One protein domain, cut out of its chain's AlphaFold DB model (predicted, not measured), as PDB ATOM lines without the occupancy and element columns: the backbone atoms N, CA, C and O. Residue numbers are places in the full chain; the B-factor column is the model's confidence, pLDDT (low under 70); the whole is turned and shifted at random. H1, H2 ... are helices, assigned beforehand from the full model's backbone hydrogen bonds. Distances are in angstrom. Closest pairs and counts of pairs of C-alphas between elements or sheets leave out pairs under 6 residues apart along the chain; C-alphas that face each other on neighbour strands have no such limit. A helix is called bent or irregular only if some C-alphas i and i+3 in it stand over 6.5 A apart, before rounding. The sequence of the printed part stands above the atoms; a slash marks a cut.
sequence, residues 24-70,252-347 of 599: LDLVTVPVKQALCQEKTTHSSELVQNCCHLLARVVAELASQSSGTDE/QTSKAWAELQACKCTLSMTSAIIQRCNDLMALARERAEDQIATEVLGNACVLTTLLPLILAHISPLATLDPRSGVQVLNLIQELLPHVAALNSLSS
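Overview. This is residues 24 to 70 and 252 to 347 of the 599 residues of the protein "PHR domain-containing protein" of Cryptotermes secundus (UniProt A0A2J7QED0). Four long helices lie in an elongated up-and-down bundle, with the longest, H3, in the middle and making the long axis. H2 and H5 run side by side over H3, slanting across it, while H1 and the arm H6a lie beside H3, one along each side; short H4 sits near the far end of H3, and H6b carries on from H6a past a bend. The printed part has 143 residues with six named helices, H1 to H6 in chain order, and no named strand; the class is all helix. It is compact, with a radius of gyration of the C-alphas of 16.5 A, and spans 56 by 30 by 18 A.

Arrangement. The hub is H3, residues 252 to 286, which touches five other helices. H2, residues 44 to 65, touches it with residues 58 to 65 alone, opposite ways at a shallow tilt of 34.9 degrees, only just short of steep; the closest C-alphas, of Ser 65 and Glu 259, are 4.3 A apart. H5, residues 301 to 320, touches H2 the same way at a shallow tilt of 4 degrees, closest at the C-alphas of Cys 51 and Leu 306, 5.1 A. H5 touches H3 opposite ways at a steep tilt of 38 degrees, closest at the C-alphas of Thr 270 and Ile 310, 7.0 A. H6, residues 322 to 347, was assigned as one helix by its hydrogen bonds but is bent: C-alphas 334 and 337 are 6.7 A apart, and its arms H6a and H6b stand at a steep tilt of 42 degrees. H5 and H6a form a helical hairpin, closest at the C-alphas of Ala 318 and Gly 325, 3.9 A. H6a touches H3 the same way at a shallow tilt of 11 degrees, closest at the C-alphas of Ser 271 and Leu 331, 6.8 A. H1, residues 24 to 35, touches H3 the same way at a shallow tilt of 15 degrees, closest at the C-alphas of Lys 32 and Leu 280, 6.5 A; H1 is apart from H6a. H4, residues 292 to 299, forms a helical hairpin with H3, closest at the C-alphas of Ala 284 and Ala 293, 5.3 A. Every O i to N i+4 pair is within hydrogen-bond range in H2, H3, H4, H6a and H6b; H1 has 6 of 8 and H5 10 of 16.

Along the chain. H3 is 50.6 A from first to last C-alpha, beginning at C-alpha 252, (38.366, -12.973, -17.309). H2 is 31.8 A long and H5 28.6 A, with a kink of 31 degrees near residue 313. H1 begins at C-alpha 24, (53.194, -1.923, -46.690), and H6b ends at C-alpha 347, (32.674, -0.690, -68.286).

Size, cuts and confidence. The C-alphas farthest apart, of Gln 252 and Asp 290, are 56.2 A apart. Residues 71 to 251 are not printed; C-alphas 70 and 252 are 14.3 A apart across the cut. Of the links that are printed whole, none is long. Mean pLDDT of the printed part is 87.0, and residues 66 to 70, 252 to 256, 288 to 291 and 346 to 347 are under 70.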
ATOM      1  N   LEU A  24      54.108  -2.669 -45.826       95.69
ATOM      2  CA  LEU A  24      53.194  -1.923 -46.690       95.69
ATOM      3  C   LEU A  24      53.917  -1.314 -47.891       95.69
ATOM      4  O   LEU A  24      53.398  -1.378 -49.007       95.69
ATOM      5  N   ASP A  25      55.122  -0.777 -47.705       95.12
ATOM      6  CA  ASP A  25      55.935  -0.267 -48.811       95.12
ATOM      7  C   ASP A  25      56.280  -1.383 -49.806       95.12
ATOM      8  O   ASP A  25      56.123  -1.198 -51.013       95.12
ATOM      9  N   LEU A  26      56.666  -2.569 -49.315       95.25
ATOM     10  CA  LEU A  26      56.990  -3.718 -50.169       95.25
ATOM     11  C   LEU A  26      55.834  -4.107 -51.096       95.25
ATOM     12  O   LEU A  26      56.084  -4.487 -52.238       95.25
ATOM     13  N   VAL A  27      54.586  -4.002 -50.628       95.50
ATOM     14  CA  VAL A  27      53.408  -4.396 -51.417       95.50
ATOM     15  C   VAL A  27      52.812  -3.252 -52.244       95.50
ATOM     16  O   VAL A  27      52.230  -3.509 -53.295       95.50
ATOM     17  N   THR A  28      52.971  -1.992 -51.826       95.50
ATOM     18  CA  THR A  28      52.344  -0.836 -52.499       95.50
ATOM     19  C   THR A  28      53.264  -0.099 -53.470       95.50
ATOM     20  O   THR A  28      52.798   0.361 -54.514       95.50
ATOM     21  N   VAL A  29      54.571  -0.020 -53.198       95.12
ATOM     22  CA  VAL A  29      55.534   0.676 -54.071       95.12
ATOM     23  C   VAL A  29      55.593   0.074 -55.481       95.12
ATOM     24  O   VAL A  29      55.545   0.856 -56.431       95.12
ATOM     25  N   PRO A  30      55.616  -1.262 -55.678       94.38
ATOM     26  CA  PRO A  30      55.603  -1.843 -57.021       94.38
ATOM     27  C   PRO A  30      54.347  -1.484 -57.815       94.38
ATOM     28  O   PRO A  30      54.432  -1.237 -59.014       94.38
ATOM     29  N   VAL A  31      53.190  -1.406 -57.145       93.69
ATOM     30  CA  VAL A  31      51.922  -1.010 -57.775       93.69
ATOM     31  C   VAL A  31      51.979   0.458 -58.184       93.69
ATOM     32  O   VAL A  31      51.648   0.793 -59.316       93.69
ATOM     33  N   LYS A  32      52.474   1.332 -57.301       93.88
ATOM     34  CA  LYS A  32      52.682   2.750 -57.612       93.88
ATOM     35  C   LYS A  32      53.635   2.945 -58.795       93.88
ATOM     36  O   LYS A  32      53.335   3.728 -59.688       93.88
ATOM     37  N   GLN A  33      54.757   2.227 -58.821       93.25
ATOM     38  CA  GLN A  33      55.712   2.255 -59.934       93.25
ATOM     39  C   GLN A  33      55.058   1.790 -61.235       93.25
ATOM     40  O   GLN A  33      55.196   2.465 -62.248       93.25
ATOM     41  N   ALA A  34      54.292   0.697 -61.199       91.00
ATOM     42  CA  ALA A  34      53.565   0.205 -62.364       91.00
ATOM     43  C   ALA A  34      52.534   1.227 -62.881       91.00
ATOM     44  O   ALA A  34      52.465   1.456 -64.086       91.00
ATOM     45  N   LEU A  35      51.800   1.904 -61.989       90.88
ATOM     46  CA  LEU A  35      50.887   3.000 -62.351       90.88
ATOM     47  C   LEU A  35      51.622   4.199 -62.973       90.88
ATOM     48  O   LEU A  35      51.086   4.858 -63.858       90.88
ATOM     49  N   CYS A  36      52.853   4.470 -62.539       90.00
ATOM     50  CA  CYS A  36      53.718   5.507 -63.105       90.00
ATOM     51  C   CYS A  36      54.527   5.042 -64.331       90.00
ATOM     52  O   CYS A  36      55.332   5.820 -64.839       90.00
ATOM     53  N   GLN A  37      54.343   3.801 -64.800       87.50
ATOM     54  CA  GLN A  37      55.127   3.185 -65.882       87.50
ATOM     55  C   GLN A  37      56.646   3.140 -65.600       87.50
ATOM     56  O   GLN A  37      57.481   3.173 -66.506       87.50
ATOM     57  N   GLU A  38      57.016   3.046 -64.325       89.81
ATOM     58  CA  GLU A  38      58.389   2.891 -63.855       89.81
ATOM     59  C   GLU A  38      58.770   1.410 -63.716       89.81
ATOM     60  O   GLU A  38      57.927   0.517 -63.600       89.81
ATOM     61  N   LYS A  39      60.078   1.124 -63.690       88.06
ATOM     62  CA  LYS A  39      60.573  -0.238 -63.466       88.06
ATOM     63  C   LYS A  39      60.248  -0.690 -62.038       88.06
ATOM     64  O   LYS A  39      60.736  -0.097 -61.080       88.06
ATOM     65  N   THR A  40      59.515  -1.794 -61.912       88.06
ATOM     66  CA  THR A  40      59.159  -2.395 -60.621       88.06
ATOM     67  C   THR A  40      60.396  -2.894 -59.871       88.06
ATOM     68  O   THR A  40      61.202  -3.651 -60.422       88.06
ATOM     69  N   THR A  41      60.553  -2.496 -58.608       82.69
ATOM     70  CA  THR A  41      61.752  -2.795 -57.804       82.69
ATOM     71  C   THR A  41      61.729  -4.142 -57.084       82.69
ATOM     72  O   THR A  41      62.793  -4.653 -56.739       82.69
ATOM     73  N   HIS A  42      60.551  -4.723 -56.843       87.69
ATOM     74  CA  HIS A  42      60.388  -5.967 -56.079       87.69
ATOM     75  C   HIS A  42      59.882  -7.115 -56.961       87.69
ATOM     76  O   HIS A  42      59.192  -6.880 -57.953       87.69
ATOM     77  N   SER A  43      60.234  -8.358 -56.609       90.75
ATOM     78  CA  SER A  43      59.719  -9.544 -57.301       90.75
ATOM     79  C   SER A  43      58.248  -9.788 -56.953       90.75
ATOM     80  O   SER A  43      57.803  -9.483 -55.846       90.75
ATOM     81  N   SER A  44      57.499 -10.381 -57.885       88.88
ATOM     82  CA  SER A  44      56.094 -10.750 -57.674       88.88
ATOM     83  C   SER A  44      55.918 -11.724 -56.506       88.88
ATOM     84  O   SER A  44      54.998 -11.559 -55.712       88.88
ATOM     85  N   GLU A  45      56.836 -12.682 -56.349       92.69
ATOM     86  CA  GLU A  45      56.836 -13.653 -55.247       92.69
ATOM     87  C   GLU A  45      56.982 -12.979 -53.878       92.69
ATOM     88  O   GLU A  45      56.268 -13.327 -52.938       92.69
ATOM     89  N   LEU A  46      57.875 -11.987 -53.753       94.00
ATOM     90  CA  LEU A  46      58.049 -11.249 -52.500       94.00
ATOM     91  C   LEU A  46      56.778 -10.472 -52.152       94.00
ATOM     92  O   LEU A  46      56.300 -10.562 -51.026       94.00
ATOM     93  N   VAL A  47      56.208  -9.758 -53.128       94.81
ATOM     94  CA  VAL A  47      54.955  -9.009 -52.953       94.81
ATOM     95  C   VAL A  47      53.827  -9.947 -52.525       94.81
ATOM     96  O   VAL A  47      53.131  -9.666 -51.551       94.81
ATOM     97  N   GLN A  48      53.684 -11.090 -53.198       93.75
ATOM     98  CA  GLN A  48      52.662 -12.084 -52.889       93.75
ATOM     99  C   GLN A  48      52.831 -12.653 -51.478       93.75
ATOM    100  O   GLN A  48      51.865 -12.702 -50.718       93.75
ATOM    101  N   ASN A  49      54.042 -13.050 -51.092       94.31
ATOM    102  CA  ASN A  49      54.309 -13.571 -49.752       94.31
ATOM    103  C   ASN A  49      54.087 -12.508 -48.666       94.31
ATOM    104  O   ASN A  49      53.518 -12.818 -47.620       94.31
ATOM    105  N   CYS A  50      54.455 -11.247 -48.917       96.38
ATOM    106  CA  CYS A  50      54.180 -10.140 -48.001       96.38
ATOM    107  C   CYS A  50      52.674  -9.879 -47.838       96.38
ATOM    108  O   CYS A  50      52.222  -9.689 -46.710       96.38
ATOM    109  N   CYS A  51      51.886  -9.928 -48.917       96.69
ATOM    110  CA  CYS A  51      50.425  -9.847 -48.836       96.69
ATOM    111  C   CYS A  51      49.843 -10.984 -47.981       96.69
ATOM    112  O   CYS A  51      49.033 -10.730 -47.093       96.69
ATOM    113  N   HIS A  52      50.283 -12.230 -48.184       95.25
ATOM    114  CA  HIS A  52      49.830 -13.351 -47.354       95.25
ATOM    115  C   HIS A  52      50.230 -13.181 -45.887       95.25
ATOM    116  O   HIS A  52      49.411 -13.428 -45.009       95.25
ATOM    117  N   LEU A  53      51.454 -12.727 -45.608       95.50
ATOM    118  CA  LEU A  53      51.910 -12.473 -44.242       95.50
ATOM    119  C   LEU A  53      51.034 -11.422 -43.550       95.50
ATOM    120  O   LEU A  53      50.547 -11.667 -42.450       95.50
ATOM    121  N   LEU A  54      50.795 -10.280 -44.201       96.31
ATOM    122  CA  LEU A  54      49.937  -9.219 -43.669       96.31
ATOM    123  C   LEU A  54      48.509  -9.723 -43.421       96.31
ATOM    124  O   LEU A  54      47.967  -9.497 -42.341       96.31
ATOM    125  N   ALA A  55      47.933 -10.456 -44.379       95.56
ATOM    126  CA  ALA A  55      46.610 -11.054 -44.235       95.56
ATOM    127  C   ALA A  55      46.551 -12.041 -43.058       95.56
ATOM    128  O   ALA A  55      45.606 -11.998 -42.278       95.56
ATOM    129  N   ARG A  56      47.574 -12.888 -42.878       93.62
ATOM    130  CA  ARG A  56      47.645 -13.847 -41.763       93.62
ATOM    131  C   ARG A  56      47.797 -13.174 -40.406       93.62
ATOM    132  O   ARG A  56      47.188 -13.634 -39.450       93.62
ATOM    133  N   VAL A  57      48.557 -12.083 -40.317       92.56
ATOM    134  CA  VAL A  57      48.658 -11.307 -39.073       92.56
ATOM    135  C   VAL A  57      47.305 -10.686 -38.712       92.56
ATOM    136  O   VAL A  57      46.896 -10.769 -37.558       92.56
ATOM    137  N   VAL A  58      46.581 -10.117 -39.685       93.75
ATOM    138  CA  VAL A  58      45.215  -9.608 -39.456       93.75
ATOM    139  C   VAL A  58      44.267 -10.739 -39.060       93.75
ATOM    140  O   VAL A  58      43.506 -10.571 -38.114       93.75
ATOM    141  N   ALA A  59      44.332 -11.891 -39.735       91.38
ATOM    142  CA  ALA A  59      43.512 -13.063 -39.430       91.38
ATOM    143  C   ALA A  59      43.701 -13.544 -37.987       91.38
ATOM    144  O   ALA A  59      42.728 -13.812 -37.290       91.38
ATOM    145  N   GLU A  60      44.953 -13.620 -37.540       89.38
ATOM    146  CA  GLU A  60      45.312 -14.050 -36.192       89.38
ATOM    147  C   GLU A  60      44.787 -13.069 -35.134       89.38
ATOM    148  O   GLU A  60      44.133 -13.472 -34.175       89.38
ATOM    149  N   LEU A  61      44.986 -11.763 -35.343       89.56
ATOM    150  CA  LEU A  61      44.466 -10.734 -34.437       89.56
ATOM    151  C   LEU A  61      42.927 -10.701 -34.418       89.56
ATOM    152  O   LEU A  61      42.326 -10.532 -33.356       89.56
ATOM    153  N   ALA A  62      42.285 -10.901 -35.573       89.94
ATOM    154  CA  ALA A  62      40.833 -10.989 -35.680       89.94
ATOM    155  C   ALA A  62      40.293 -12.233 -34.959       89.94
ATOM    156  O   ALA A  62      39.306 -12.139 -34.235       89.94
ATOM    157  N   SER A  63      40.958 -13.383 -35.073       86.38
ATOM    158  CA  SER A  63      40.590 -14.595 -34.329       86.38
ATOM    159  C   SER A  63      40.658 -14.365 -32.814       86.38
ATOM    160  O   SER A  63      39.694 -14.629 -32.093       86.38
ATOM    161  N   GLN A  64      41.745 -13.742 -32.341       82.69
ATOM    162  CA  GLN A  64      41.942 -13.408 -30.924       82.69
ATOM    163  C   GLN A  64      40.896 -12.434 -30.367       82.69
ATOM    164  O   GLN A  64      40.722 -12.360 -29.157       82.69
ATOM    165  N   SER A  65      40.193 -11.687 -31.219       82.38
ATOM    166  CA  SER A  65      39.153 -10.746 -30.786       82.38
ATOM    167  C   SER A  65      37.785 -11.383 -30.517       82.38
ATOM    168  O   SER A  65      36.976 -10.796 -29.807       82.38
ATOM    169  N   SER A  66      37.511 -12.563 -31.088       69.94
ATOM    170  CA  SER A  66      36.183 -13.200 -31.043       69.94
ATOM    171  C   SER A  66      36.049 -14.250 -29.935       69.94
ATOM    172  O   SER A  66      34.989 -14.854 -29.790       69.94
ATOM    173  N   GLY A  67      37.111 -14.496 -29.162       58.97
ATOM    174  CA  GLY A  67      37.093 -15.421 -28.025       58.97
ATOM    175  C   GLY A  67      36.837 -16.892 -28.386       58.97
ATOM    176  O   GLY A  67      36.704 -17.710 -27.472       58.97
ATOM    177  N   THR A  68      36.808 -17.244 -29.681       50.47
ATOM    178  CA  THR A  68      36.615 -18.589 -30.273       50.47
ATOM    179  C   THR A  68      37.817 -19.517 -30.056       50.47
ATOM    180  O   THR A  68      38.224 -20.277 -30.928       50.47
ATOM    181  N   ASP A  69      38.397 -19.442 -28.866       45.97
ATOM    182  CA  ASP A  69      39.611 -20.136 -28.450       45.97
ATOM    183  C   ASP A  69      39.300 -21.494 -27.794       45.97
ATOM    184  O   ASP A  69      40.186 -22.149 -27.253       45.97
ATOM    185  N   GLU A  70      38.035 -21.937 -27.786       44.53
ATOM    186  CA  GLU A  70      37.677 -23.237 -27.198       44.53
ATOM    187  C   GLU A  70      38.267 -24.408 -28.002       44.53
ATOM    188  O   GLU A  70      38.743 -25.366 -27.394       44.53
ATOM    189  N   GLN A 252      39.484 -13.425 -16.466       53.84
ATOM    190  CA  GLN A 252      38.366 -12.973 -17.309       53.84
ATOM    191  C   GLN A 252      38.557 -11.515 -17.723       53.84
ATOM    192  O   GLN A 252      38.360 -11.164 -18.884       53.84
ATOM    193  N   THR A 253      39.033 -10.686 -16.792       56.97
ATOM    194  CA  THR A 253      39.332  -9.278 -17.056       56.97
ATOM    195  C   THR A 253      40.531  -9.120 -18.000       56.97
ATOM    196  O   THR A 253      40.486  -8.295 -18.909       56.97
ATOM    197  N   SER A 254      41.593  -9.923 -17.843       62.47
ATOM    198  CA  SER A 254      42.768  -9.873 -18.725       62.47
ATOM    199  C   SER A 254      42.501 -10.463 -20.111       62.47
ATOM    200  O   SER A 254      43.004  -9.918 -21.091       62.47
ATOM    201  N   LYS A 255      41.670 -11.510 -20.211       68.62
ATOM    202  CA  LYS A 255      41.193 -12.079 -21.477       68.62
ATOM    203  C   LYS A 255      40.332 -11.068 -22.226       68.62
ATOM    204  O   LYS A 255      40.664 -10.740 -23.355       68.62
ATOM    205  N   ALA A 256      39.321 -10.489 -21.575       68.75
ATOM    206  CA  ALA A 256      38.482  -9.456 -22.183       68.75
ATOM    207  C   ALA A 256      39.300  -8.223 -22.608       68.75
ATOM    208  O   ALA A 256      39.064  -7.633 -23.661       68.75
ATOM    209  N   TRP A 257      40.308  -7.840 -21.816       72.25
ATOM    210  CA  TRP A 257      41.224  -6.759 -22.182       72.25
ATOM    211  C   TRP A 257      42.110  -7.127 -23.380       72.25
ATOM    212  O   TRP A 257      42.317  -6.292 -24.260       72.25
ATOM    213  N   ALA A 258      42.611  -8.363 -23.442       75.62
ATOM    214  CA  ALA A 258      43.399  -8.863 -24.564       75.62
ATOM    215  C   ALA A 258      42.564  -8.955 -25.851       75.62
ATOM    216  O   ALA A 258      43.027  -8.486 -26.886       75.62
ATOM    217  N   GLU A 259      41.330  -9.460 -25.778       81.94
ATOM    218  CA  GLU A 259      40.363  -9.499 -26.886       81.94
ATOM    219  C   GLU A 259      40.066  -8.085 -27.404       81.94
ATOM    220  O   GLU A 259      40.169  -7.816 -28.603       81.94
ATOM    221  N   LEU A 260      39.788  -7.139 -26.497       78.88
ATOM    222  CA  LEU A 260      39.563  -5.737 -26.849       78.88
ATOM    223  C   LEU A 260      40.800  -5.111 -27.507       78.88
ATOM    224  O   LEU A 260      40.686  -4.362 -28.480       78.88
ATOM    225  N   GLN A 261      41.992  -5.401 -26.987       80.56
ATOM    226  CA  GLN A 261      43.237  -4.892 -27.548       80.56
ATOM    227  C   GLN A 261      43.543  -5.525 -28.912       80.56
ATOM    228  O   GLN A 261      44.002  -4.819 -29.810       80.56
ATOM    229  N   ALA A 262      43.261  -6.815 -29.095       86.06
ATOM    230  CA  ALA A 262      43.382  -7.514 -30.370       86.06
ATOM    231  C   ALA A 262      42.418  -6.929 -31.409       86.06
ATOM    232  O   ALA A 262      42.848  -6.607 -32.518       86.06
ATOM    233  N   CYS A 263      41.161  -6.666 -31.033       86.75
ATOM    234  CA  CYS A 263      40.185  -5.968 -31.873       86.75
ATOM    235  C   CYS A 263      40.713  -4.594 -32.327       86.75
ATOM    236  O   CYS A 263      40.813  -4.321 -33.526       86.75
ATOM    237  N   LYS A 264      41.169  -3.757 -31.382       85.75
ATOM    238  CA  LYS A 264      41.748  -2.434 -31.685       85.75
ATOM    239  C   LYS A 264      42.963  -2.522 -32.613       85.75
ATOM    240  O   LYS A 264      43.073  -1.742 -33.558       85.75
ATOM    241  N   CYS A 265      43.871  -3.465 -32.364       88.50
ATOM    242  CA  CYS A 265      45.038  -3.697 -33.215       88.50
ATOM    243  C   CYS A 265      44.631  -4.144 -34.627       88.50
ATOM    244  O   CYS A 265      45.191  -3.641 -35.600       88.50
ATOM    245  N   THR A 266      43.640  -5.033 -34.742       92.44
ATOM    246  CA  THR A 266      43.111  -5.527 -36.023       92.44
ATOM    247  C   THR A 266      42.545  -4.383 -36.857       92.44
ATOM    248  O   THR A 266      42.932  -4.209 -38.014       92.44
ATOM    249  N   LEU A 267      41.672  -3.562 -36.264       91.56
ATOM    250  CA  LEU A 267      41.043  -2.427 -36.943       91.56
ATOM    251  C   LEU A 267      42.073  -1.351 -37.315       91.56
ATOM    252  O   LEU A 267      42.046  -0.837 -38.431       91.56
ATOM    253  N   SER A 268      43.044  -1.069 -36.439       91.94
ATOM    254  CA  SER A 268      44.126  -0.118 -36.729       91.94
ATOM    255  C   SER A 268      45.030  -0.584 -37.876       91.94
ATOM    256  O   SER A 268      45.341   0.203 -38.771       91.94
ATOM    257  N   MET A 269      45.427  -1.858 -37.886       93.81
ATOM    258  CA  MET A 269      46.244  -2.425 -38.961       93.81
ATOM    259  C   MET A 269      45.476  -2.454 -40.287       93.81
ATOM    260  O   MET A 269      46.022  -2.081 -41.324       93.81
ATOM    261  N   THR A 270      44.195  -2.822 -40.242       95.00
ATOM    262  CA  THR A 270      43.296  -2.792 -41.402       95.00
ATOM    263  C   THR A 270      43.154  -1.378 -41.960       95.00
ATOM    264  O   THR A 270      43.290  -1.184 -43.165       95.00
ATOM    265  N   SER A 271      42.963  -0.379 -41.096       94.88
ATOM    266  CA  SER A 271      42.894   1.029 -41.492       94.88
ATOM    267  C   SER A 271      44.180   1.496 -42.183       94.88
ATOM    268  O   SER A 271      44.109   2.100 -43.249       94.88
ATOM    269  N   ALA A 272      45.360   1.136 -41.664       95.25
ATOM    270  CA  ALA A 272      46.632   1.470 -42.309       95.25
ATOM    271  C   ALA A 272      46.776   0.837 -43.709       95.25
ATOM    272  O   ALA A 272      47.274   1.480 -44.637       95.25
ATOM    273  N   ILE A 273      46.320  -0.409 -43.875       95.81
ATOM    274  CA  ILE A 273      46.323  -1.107 -45.167       95.81
ATOM    275  C   ILE A 273      45.352  -0.438 -46.143       95.81
ATOM    276  O   ILE A 273      45.734  -0.131 -47.274       95.81
ATOM    277  N   ILE A 274      44.121  -0.165 -45.706       95.31
ATOM    278  CA  ILE A 274      43.091   0.490 -46.521       95.31
ATOM    279  C   ILE A 274      43.531   1.895 -46.924       95.31
ATOM    280  O   ILE A 274      43.401   2.240 -48.094       95.31
ATOM    281  N   GLN A 275      44.159   2.658 -46.028       95.25
ATOM    282  CA  GLN A 275      44.686   3.983 -46.353       95.25
ATOM    283  C   GLN A 275      45.722   3.924 -47.483       95.25
ATOM    284  O   GLN A 275      45.654   4.701 -48.434       95.25
ATOM    285  N   ARG A 276      46.653   2.963 -47.439       95.50
ATOM    286  CA  ARG A 276      47.621   2.767 -48.531       95.50
ATOM    287  C   ARG A 276      46.946   2.366 -49.841       95.50
ATOM    288  O   ARG A 276      47.391   2.779 -50.910       95.50
ATOM    289  N   CYS A 277      45.869   1.587 -49.777       95.25
ATOM    290  CA  CYS A 277      45.086   1.223 -50.955       95.25
ATOM    291  C   CYS A 277      44.297   2.416 -51.516       95.25
ATOM    292  O   CYS A 277      44.242   2.573 -52.735       95.25
ATOM    293  N   ASN A 278      43.744   3.276 -50.655       95.12
ATOM    294  CA  ASN A 278      43.094   4.528 -51.043       95.12
ATOM    295  C   ASN A 278      44.066   5.426 -51.810       95.12
ATOM    296  O   ASN A 278      43.726   5.889 -52.897       95.12
ATOM    297  N   ASP A 279      45.296   5.592 -51.314       95.12
ATOM    298  CA  ASP A 279      46.334   6.379 -51.991       95.12
ATOM    299  C   ASP A 279      46.630   5.827 -53.404       95.12
ATOM    300  O   ASP A 279      46.731   6.586 -54.372       95.12
ATOM    301  N   LEU A 280      46.724   4.496 -53.549       94.62
ATOM    302  CA  LEU A 280      46.936   3.839 -54.847       94.62
ATOM    303  C   LEU A 280      45.751   4.027 -55.799       94.62
ATOM    304  O   LEU A 280      45.951   4.293 -56.984       94.62
ATOM    305  N   MET A 281      44.518   3.896 -55.308       92.81
ATOM    306  CA  MET A 281      43.328   4.062 -56.143       92.81
ATOM    307  C   MET A 281      43.073   5.520 -56.511       92.81
ATOM    308  O   MET A 281      42.615   5.796 -57.618       92.81
ATOM    309  N   ALA A 282      43.376   6.464 -55.621       92.94
ATOM    310  CA  ALA A 282      43.358   7.887 -55.930       92.94
ATOM    311  C   ALA A 282      44.345   8.198 -57.064       92.94
ATOM    312  O   ALA A 282      43.945   8.775 -58.074       92.94
ATOM    313  N   LEU A 283      45.586   7.707 -56.960       92.50
ATOM    314  CA  LEU A 283      46.586   7.842 -58.021       92.50
ATOM    315  C   LEU A 283      46.123   7.202 -59.339       92.50
ATOM    316  O   LEU A 283      46.269   7.798 -60.403       92.50
ATOM    317  N   ALA A 284      45.536   6.005 -59.285       90.50
ATOM    318  CA  ALA A 284      45.016   5.339 -60.475       90.50
ATOM    319  C   ALA A 284      43.867   6.118 -61.129       90.50
ATOM    320  O   ALA A 284      43.780   6.157 -62.352       90.50
ATOM    321  N   ARG A 285      43.009   6.780 -60.340       88.06
ATOM    322  CA  ARG A 285      41.942   7.649 -60.860       88.06
ATOM    323  C   ARG A 285      42.494   8.880 -61.569       88.06
ATOM    324  O   ARG A 285      41.968   9.247 -62.613       88.06
ATOM    325  N   GLU A 286      43.558   9.487 -61.046       87.44
ATOM    326  CA  GLU A 286      44.256  10.596 -61.718       87.44
ATOM    327  C   GLU A 286      44.925  10.172 -63.036       87.44
ATOM    328  O   GLU A 286      45.227  11.017 -63.875       87.44
ATOM    329  N   ARG A 287      45.178   8.872 -63.212       80.56
ATOM    330  CA  ARG A 287      45.827   8.268 -64.387       80.56
ATOM    331  C   ARG A 287      44.864   7.433 -65.236       80.56
ATOM    332  O   ARG A 287      45.297   6.660 -66.085       80.56
ATOM    333  N   ALA A 288      43.555   7.546 -65.010       67.69
ATOM    334  CA  ALA A 288      42.582   6.637 -65.609       67.69
ATOM    335  C   ALA A 288      42.444   6.771 -67.138       67.69
ATOM    336  O   ALA A 288      41.879   5.885 -67.774       67.69
ATOM    337  N   GLU A 289      42.975   7.843 -67.732       66.19
ATOM    338  CA  GLU A 289      43.031   8.026 -69.188       66.19
ATOM    339  C   GLU A 289      44.027   7.067 -69.871       66.19
ATOM    340  O   GLU A 289      43.888   6.792 -71.060       66.19
ATOM    341  N   ASP A 290      44.986   6.494 -69.131       63.56
ATOM    342  CA  ASP A 290      46.114   5.745 -69.702       63.56
ATOM    343  C   ASP A 290      45.807   4.271 -70.049       63.56
ATOM    344  O   ASP A 290      46.727   3.540 -70.412       63.56
ATOM    345  N   GLN A 291      44.550   3.804 -69.941       66.19
ATOM    346  CA  GLN A 291      44.070   2.412 -70.152       66.19
ATOM    347  C   GLN A 291      44.700   1.338 -69.227       66.19
ATOM    348  O   GLN A 291      44.071   0.330 -68.913       66.19
ATOM    349  N   ILE A 292      45.913   1.577 -68.733       76.19
ATOM    350  CA  ILE A 292      46.772   0.670 -67.968       76.19
ATOM    351  C   ILE A 292      46.393   0.659 -66.480       76.19
ATOM    352  O   ILE A 292      46.577  -0.350 -65.803       76.19
ATOM    353  N   ALA A 293      45.833   1.749 -65.947       82.88
ATOM    354  CA  ALA A 293      45.600   1.903 -64.508       82.88
ATOM    355  C   ALA A 293      44.656   0.831 -63.925       82.88
ATOM    356  O   ALA A 293      44.955   0.232 -62.890       82.88
ATOM    357  N   THR A 294      43.544   0.550 -64.609       81.56
ATOM    358  CA  THR A 294      42.575  -0.479 -64.197       81.56
ATOM    359  C   THR A 294      43.154  -1.887 -64.322       81.56
ATOM    360  O   THR A 294      42.887  -2.725 -63.467       81.56
ATOM    361  N   GLU A 295      43.974  -2.149 -65.342       83.81
ATOM    362  CA  GLU A 295      44.633  -3.446 -65.532       83.81
ATOM    363  C   GLU A 295      45.705  -3.694 -64.460       83.81
ATOM    364  O   GLU A 295      45.738  -4.761 -63.847       83.81
ATOM    365  N   VAL A 296      46.541  -2.690 -64.175       88.94
ATOM    366  CA  VAL A 296      47.566  -2.750 -63.123       88.94
ATOM    367  C   VAL A 296      46.924  -3.003 -61.763       88.94
ATOM    368  O   VAL A 296      47.355  -3.904 -61.044       88.94
ATOM    369  N   LEU A 297      45.875  -2.253 -61.412       88.88
ATOM    370  CA  LEU A 297      45.163  -2.446 -60.149       88.88
ATOM    371  C   LEU A 297      44.407  -3.776 -60.100       88.88
ATOM    372  O   LEU A 297      44.513  -4.499 -59.113       88.88
ATOM    373  N   GLY A 298      43.683  -4.124 -61.163       85.62
ATOM    374  CA  GLY A 298      42.893  -5.353 -61.242       85.62
ATOM    375  C   GLY A 298      43.727  -6.633 -61.148       85.62
ATOM    376  O   GLY A 298      43.173  -7.680 -60.823       85.62
ATOM    377  N   ASN A 299      45.042  -6.542 -61.380       87.19
ATOM    378  CA  ASN A 299      46.002  -7.638 -61.244       87.19
ATOM    379  C   ASN A 299      46.934  -7.500 -60.020       87.19
ATOM    380  O   ASN A 299      47.706  -8.417 -59.729       87.19
ATOM    381  N   ALA A 300      46.891  -6.386 -59.283       91.38
ATOM    382  CA  ALA A 300      47.761  -6.163 -58.133       91.38
ATOM    383  C   ALA A 300      47.389  -7.086 -56.962       91.38
ATOM    384  O   ALA A 300      46.252  -7.078 -56.498       91.38
ATOM    385  N   CYS A 301      48.368  -7.808 -56.402       92.44
ATOM    386  CA  CYS A 301      48.157  -8.725 -55.271       92.44
ATOM    387  C   CYS A 301      47.578  -8.031 -54.020       92.44
ATOM    388  O   CYS A 301      46.848  -8.641 -53.240       92.44
ATOM    389  N   VAL A 302      47.833  -6.729 -53.849       93.56
ATOM    390  CA  VAL A 302      47.192  -5.925 -52.795       93.56
ATOM    391  C   VAL A 302      45.662  -5.920 -52.939       93.56
ATOM    392  O   VAL A 302      44.952  -5.993 -51.941       93.56
ATOM    393  N   LEU A 303      45.140  -5.891 -54.167       91.81
ATOM    394  CA  LEU A 303      43.703  -5.858 -54.456       91.81
ATOM    395  C   LEU A 303      43.106  -7.254 -54.649       91.81
ATOM    396  O   LEU A 303      41.968  -7.480 -54.259       91.81
ATOM    397  N   THR A 304      43.849  -8.186 -55.242       89.88
ATOM    398  CA  THR A 304      43.343  -9.531 -55.562       89.88
ATOM    399  C   THR A 304      43.559 -10.547 -54.446       89.88
ATOM    400  O   THR A 304      42.990 -11.634 -54.491       89.88
ATOM    401  N   THR A 305      44.381 -10.229 -53.444       90.81
ATOM    402  CA  THR A 305      44.695 -11.134 -52.329       90.81
ATOM    403  C   THR A 305      44.577 -10.434 -50.982       90.81
ATOM    404  O   THR A 305      43.780 -10.856 -50.151       90.81
ATOM    405  N   LEU A 306      45.338  -9.358 -50.750       95.50
ATOM    406  CA  LEU A 306      45.430  -8.746 -49.419       95.50
ATOM    407  C   LEU A 306      44.092  -8.159 -48.950       95.50
ATOM    408  O   LEU A 306      43.617  -8.531 -47.880       95.50
ATOM    409  N   LEU A 307      43.484  -7.267 -49.741       94.62
ATOM    410  CA  LEU A 307      42.213  -6.631 -49.383       94.62
ATOM    411  C   LEU A 307      41.079  -7.654 -49.177       94.62
ATOM    412  O   LEU A 307      40.502  -7.629 -48.093       94.62
ATOM    413  N   PRO A 308      40.782  -8.584 -50.110       92.06
ATOM    414  CA  PRO A 308      39.715  -9.567 -49.915       92.06
ATOM    415  C   PRO A 308      39.893 -10.408 -48.646       92.06
ATOM    416  O   PRO A 308      38.945 -10.571 -47.882       92.06
ATOM    417  N   LEU A 309      41.114 -10.884 -48.369       93.88
ATOM    418  CA  LEU A 309      41.384 -11.669 -47.160       93.88
ATOM    419  C   LEU A 309      41.157 -10.845 -45.888       93.88
ATOM    420  O   LEU A 309      40.536 -11.323 -44.942       93.88
ATOM    421  N   ILE A 310      41.618  -9.595 -45.858       95.25
ATOM    422  CA  ILE A 310      41.411  -8.710 -44.705       95.25
ATOM    423  C   ILE A 310      39.928  -8.416 -44.490       95.25
ATOM    424  O   ILE A 310      39.456  -8.515 -43.359       95.25
ATOM    425  N   LEU A 311      39.190  -8.087 -45.555       94.06
ATOM    426  CA  LEU A 311      37.753  -7.812 -45.488       94.06
ATOM    427  C   LEU A 311      36.978  -9.026 -44.946       94.06
ATOM    428  O   LEU A 311      36.110  -8.872 -44.082       94.06
ATOM    429  N   ALA A 312      37.350 -10.239 -45.362       91.94
ATOM    430  CA  ALA A 312      36.782 -11.469 -44.819       91.94
ATOM    431  C   ALA A 312      37.070 -11.626 -43.312       91.94
ATOM    432  O   ALA A 312      36.168 -11.946 -42.538       91.94
ATOM    433  N   HIS A 313      38.297 -11.342 -42.860       91.94
ATOM    434  CA  HIS A 313      38.682 -11.494 -41.451       91.94
ATOM    435  C   HIS A 313      38.088 -10.437 -40.511       91.94
ATOM    436  O   HIS A 313      37.872 -10.735 -39.339       91.94
ATOM    437  N   ILE A 314      37.774  -9.230 -40.991       93.12
ATOM    438  CA  ILE A 314      37.100  -8.199 -40.177       93.12
ATOM    439  C   ILE A 314      35.568  -8.321 -40.194       93.12
ATOM    440  O   ILE A 314      34.890  -7.622 -39.440       93.12
ATOM    441  N   SER A 315      35.003  -9.203 -41.023       90.69
ATOM    442  CA  SER A 315      33.550  -9.409 -41.103       90.69
ATOM    443  C   SER A 315      32.923  -9.816 -39.755       90.69
ATOM    444  O   SER A 315      31.921  -9.209 -39.370       90.69
ATOM    445  N   PRO A 316      33.504 -10.753 -38.970       88.75
ATOM    446  CA  PRO A 316      32.999 -11.075 -37.633       88.75
ATOM    447  C   PRO A 316      33.068  -9.881 -36.675       88.75
ATOM    448  O   PRO A 316      32.103  -9.619 -35.957       88.75
ATOM    449  N   LEU A 317      34.155  -9.102 -36.732       87.94
ATOM    450  CA  LEU A 317      34.350  -7.897 -35.916       87.94
ATOM    451  C   LEU A 317      33.270  -6.843 -36.158       87.94
ATOM    452  O   LEU A 317      32.767  -6.245 -35.210       87.94
ATOM    453  N   ALA A 318      32.862  -6.656 -37.414       86.94
ATOM    454  CA  ALA A 318      31.777  -5.742 -37.766       86.94
ATOM    455  C   ALA A 318      30.429  -6.124 -37.122       86.94
ATOM    456  O   ALA A 318      29.541  -5.281 -36.968       86.94
ATOM    457  N   THR A 319      30.272  -7.396 -36.748       85.81
ATOM    458  CA  THR A 319      29.058  -7.924 -36.116       85.81
ATOM    459  C   THR A 319      29.168  -8.128 -34.606       85.81
ATOM    460  O   THR A 319      28.138  -8.359 -33.970       85.81
ATOM    461  N   LEU A 320      30.381  -8.029 -34.048       81.88
ATOM    462  CA  LEU A 320      30.684  -8.298 -32.642       81.88
ATOM    463  C   LEU A 320      30.171  -7.184 -31.725       81.88
ATOM    464  O   LEU A 320      29.473  -7.456 -30.750       81.88
ATOM    465  N   ASP A 321      30.484  -5.930 -32.057       79.50
ATOM    466  CA  ASP A 321      30.023  -4.760 -31.312       79.50
ATOM    467  C   ASP A 321      29.759  -3.548 -32.231       79.50
ATOM    468  O   ASP A 321      30.333  -3.449 -33.324       79.50
ATOM    469  N   PRO A 322      28.912  -2.591 -31.805       83.19
ATOM    470  CA  PRO A 322      28.531  -1.470 -32.659       83.19
ATOM    471  C   PRO A 322      29.684  -0.513 -32.998       83.19
ATOM    472  O   PRO A 322      29.682   0.056 -34.088       83.19
ATOM    473  N   ARG A 323      30.677  -0.319 -32.109       83.81
ATOM    474  CA  ARG A 323      31.814   0.587 -32.383       83.81
ATOM    475  C   ARG A 323      32.679   0.012 -33.498       83.81
ATOM    476  O   ARG A 323      33.037   0.747 -34.416       83.81
ATOM    477  N   SER A 324      32.961  -1.288 -33.448       88.38
ATOM    478  CA  SER A 324      33.688  -1.994 -34.509       88.38
ATOM    479  C   SER A 324      32.920  -1.957 -35.833       88.38
ATOM    480  O   SER A 324      33.498  -1.608 -36.861       88.38
ATOM    481  N   GLY A 325      31.604  -2.200 -35.809       88.88
ATOM    482  CA  GLY A 325      30.743  -2.089 -36.994       88.88
ATOM    483  C   GLY A 325      30.776  -0.704 -37.652       88.88
ATOM    484  O   GLY A 325      30.903  -0.607 -38.873       88.88
ATOM    485  N   VAL A 326      30.733   0.376 -36.863       89.00
ATOM    486  CA  VAL A 326      30.850   1.755 -37.376       89.00
ATOM    487  C   VAL A 326      32.242   2.026 -37.955       89.00
ATOM    488  O   VAL A 326      32.347   2.624 -39.023       89.00
ATOM    489  N   GLN A 327      33.313   1.565 -37.301       90.44
ATOM    490  CA  GLN A 327      34.675   1.729 -37.822       90.44
ATOM    491  C   GLN A 327      34.859   1.015 -39.163       90.44
ATOM    492  O   GLN A 327      35.364   1.617 -40.107       90.44
ATOM    493  N   VAL A 328      34.399  -0.235 -39.278       94.12
ATOM    494  CA  VAL A 328      34.441  -0.979 -40.544       94.12
ATOM    495  C   VAL A 328      33.603  -0.277 -41.614       94.12
ATOM    496  O   VAL A 328      34.055  -0.139 -42.749       94.12
ATOM    497  N   LEU A 329      32.422   0.241 -41.264       92.50
ATOM    498  CA  LEU A 329      31.590   0.997 -42.201       92.50
ATOM    499  C   LEU A 329      32.292   2.264 -42.719       92.50
ATOM    500  O   LEU A 329      32.202   2.549 -43.911       92.50
ATOM    501  N   ASN A 330      33.027   2.987 -41.870       91.44
ATOM    502  CA  ASN A 330      33.809   4.154 -42.292       91.44
ATOM    503  C   ASN A 330      34.920   3.768 -43.279       91.44
ATOM    504  O   ASN A 330      35.081   4.425 -44.303       91.44
ATOM    505  N   LEU A 331      35.624   2.658 -43.035       94.19
ATOM    506  CA  LEU A 331      36.639   2.147 -43.964       94.19
ATOM    507  C   LEU A 331      36.041   1.824 -45.344       94.19
ATOM    508  O   LEU A 331      36.651   2.108 -46.376       94.19
ATOM    509  N   ILE A 332      34.823   1.274 -45.378       94.12
ATOM    510  CA  ILE A 332      34.095   1.017 -46.630       94.12
ATOM    511  C   ILE A 332      33.693   2.328 -47.307       94.12
ATOM    512  O   ILE A 332      33.823   2.441 -48.523       94.12
ATOM    513  N   GLN A 333      33.221   3.320 -46.545       90.75
ATOM    514  CA  GLN A 333      32.856   4.636 -47.081       90.75
ATOM    515  C   GLN A 333      34.045   5.359 -47.722       90.75
ATOM    516  O   GLN A 333      33.848   6.085 -48.694       90.75
ATOM    517  N   GLU A 334      35.261   5.140 -47.225       91.38
ATOM    518  CA  GLU A 334      36.481   5.661 -47.840       91.38
ATOM    519  C   GLU A 334      36.842   4.901 -49.126       91.38
ATOM    520  O   GLU A 334      37.116   5.523 -50.150       91.38
ATOM    521  N   LEU A 335      36.802   3.564 -49.103       93.50
ATOM    522  CA  LEU A 335      37.318   2.721 -50.187       93.50
ATOM    523  C   LEU A 335      36.351   2.563 -51.373       93.50
ATOM    524  O   LEU A 335      36.748   2.660 -52.537       93.50
ATOM    525  N   LEU A 336      35.068   2.313 -51.092       93.88
ATOM    526  CA  LEU A 336      34.061   1.950 -52.093       93.88
ATOM    527  C   LEU A 336      33.891   3.001 -53.206       93.88
ATOM    528  O   LEU A 336      33.828   2.600 -54.370       93.88
ATOM    529  N   PRO A 337      33.876   4.324 -52.934       92.88
ATOM    530  CA  PRO A 337      33.767   5.327 -53.993       92.88
ATOM    531  C   PRO A 337      34.916   5.268 -55.005       92.88
ATOM    532  O   PRO A 337      34.701   5.515 -56.194       92.88
ATOM    533  N   HIS A 338      36.135   4.935 -54.563       91.88
ATOM    534  CA  HIS A 338      37.274   4.767 -55.464       91.88
ATOM    535  C   HIS A 338      37.101   3.542 -56.363       91.88
ATOM    536  O   HIS A 338      37.281   3.650 -57.579       91.88
ATOM    537  N   VAL A 339      36.710   2.406 -55.778       91.94
ATOM    538  CA  VAL A 339      36.494   1.144 -56.499       91.94
ATOM    539  C   VAL A 339      35.367   1.286 -57.526       91.94
ATOM    540  O   VAL A 339      35.577   1.004 -58.706       91.94
ATOM    541  N   ALA A 340      34.209   1.811 -57.117       90.81
ATOM    542  CA  ALA A 340      33.050   2.004 -57.989       90.81
ATOM    543  C   ALA A 340      33.355   2.956 -59.161       90.81
ATOM    544  O   ALA A 340      32.960   2.707 -60.305       90.81
ATOM    545  N   ALA A 341      34.112   4.032 -58.907       89.69
ATOM    546  CA  ALA A 341      34.549   4.946 -59.958       89.69
ATOM    547  C   ALA A 341      35.463   4.245 -60.979       89.69
ATOM    548  O   ALA A 341      35.254   4.386 -62.182       89.69
ATOM    549  N   LEU A 342      36.439   3.454 -60.522       88.38
ATOM    550  CA  LEU A 342      37.352   2.715 -61.401       88.38
ATOM    551  C   LEU A 342      36.633   1.615 -62.206       88.38
ATOM    552  O   LEU A 342      36.911   1.448 -63.396       88.38
ATOM    553  N   ASN A 343      35.659   0.919 -61.610       87.44
ATOM    554  CA  ASN A 343      34.820  -0.061 -62.312       87.44
ATOM    555  C   ASN A 343      33.919   0.593 -63.376       87.44
ATOM    556  O   ASN A 343      33.733   0.046 -64.470       87.44
ATOM    557  N   SER A 344      33.415   1.799 -63.104       85.31
ATOM    558  CA  SER A 344      32.626   2.581 -64.069       85.31
ATOM    559  C   SER A 344      33.451   3.010 -65.294       85.31
ATOM    560  O   SER A 344      32.935   3.088 -66.407       85.31
ATOM    561  N   LEU A 345      34.756   3.246 -65.121       80.00
ATOM    562  CA  LEU A 345      35.664   3.575 -66.228       80.00
ATOM    563  C   LEU A 345      35.961   2.345 -67.102       80.00
ATOM    564  O   LEU A 345      35.974   2.445 -68.328       80.00
ATOM    565  N   SER A 346      36.109   1.167 -66.486       69.56
ATOM    566  CA  SER A 346      36.328  -0.109 -67.187       69.56
ATOM    567  C   SER A 346      35.147  -0.526 -68.080       69.56
ATOM    568  O   SER A 346      35.332  -1.027 -69.193       69.56
ATOM    569  N   SER A 347      33.918  -0.295 -67.606       62.31
ATOM    570  CA  SER A 347      32.674  -0.690 -68.286       62.31
ATOM    571  C   SER A 347      32.334   0.186 -69.497       62.31
ATOM    572  O   SER A 347      31.864  -0.334 -70.509       62.31
TER     573      SER A 347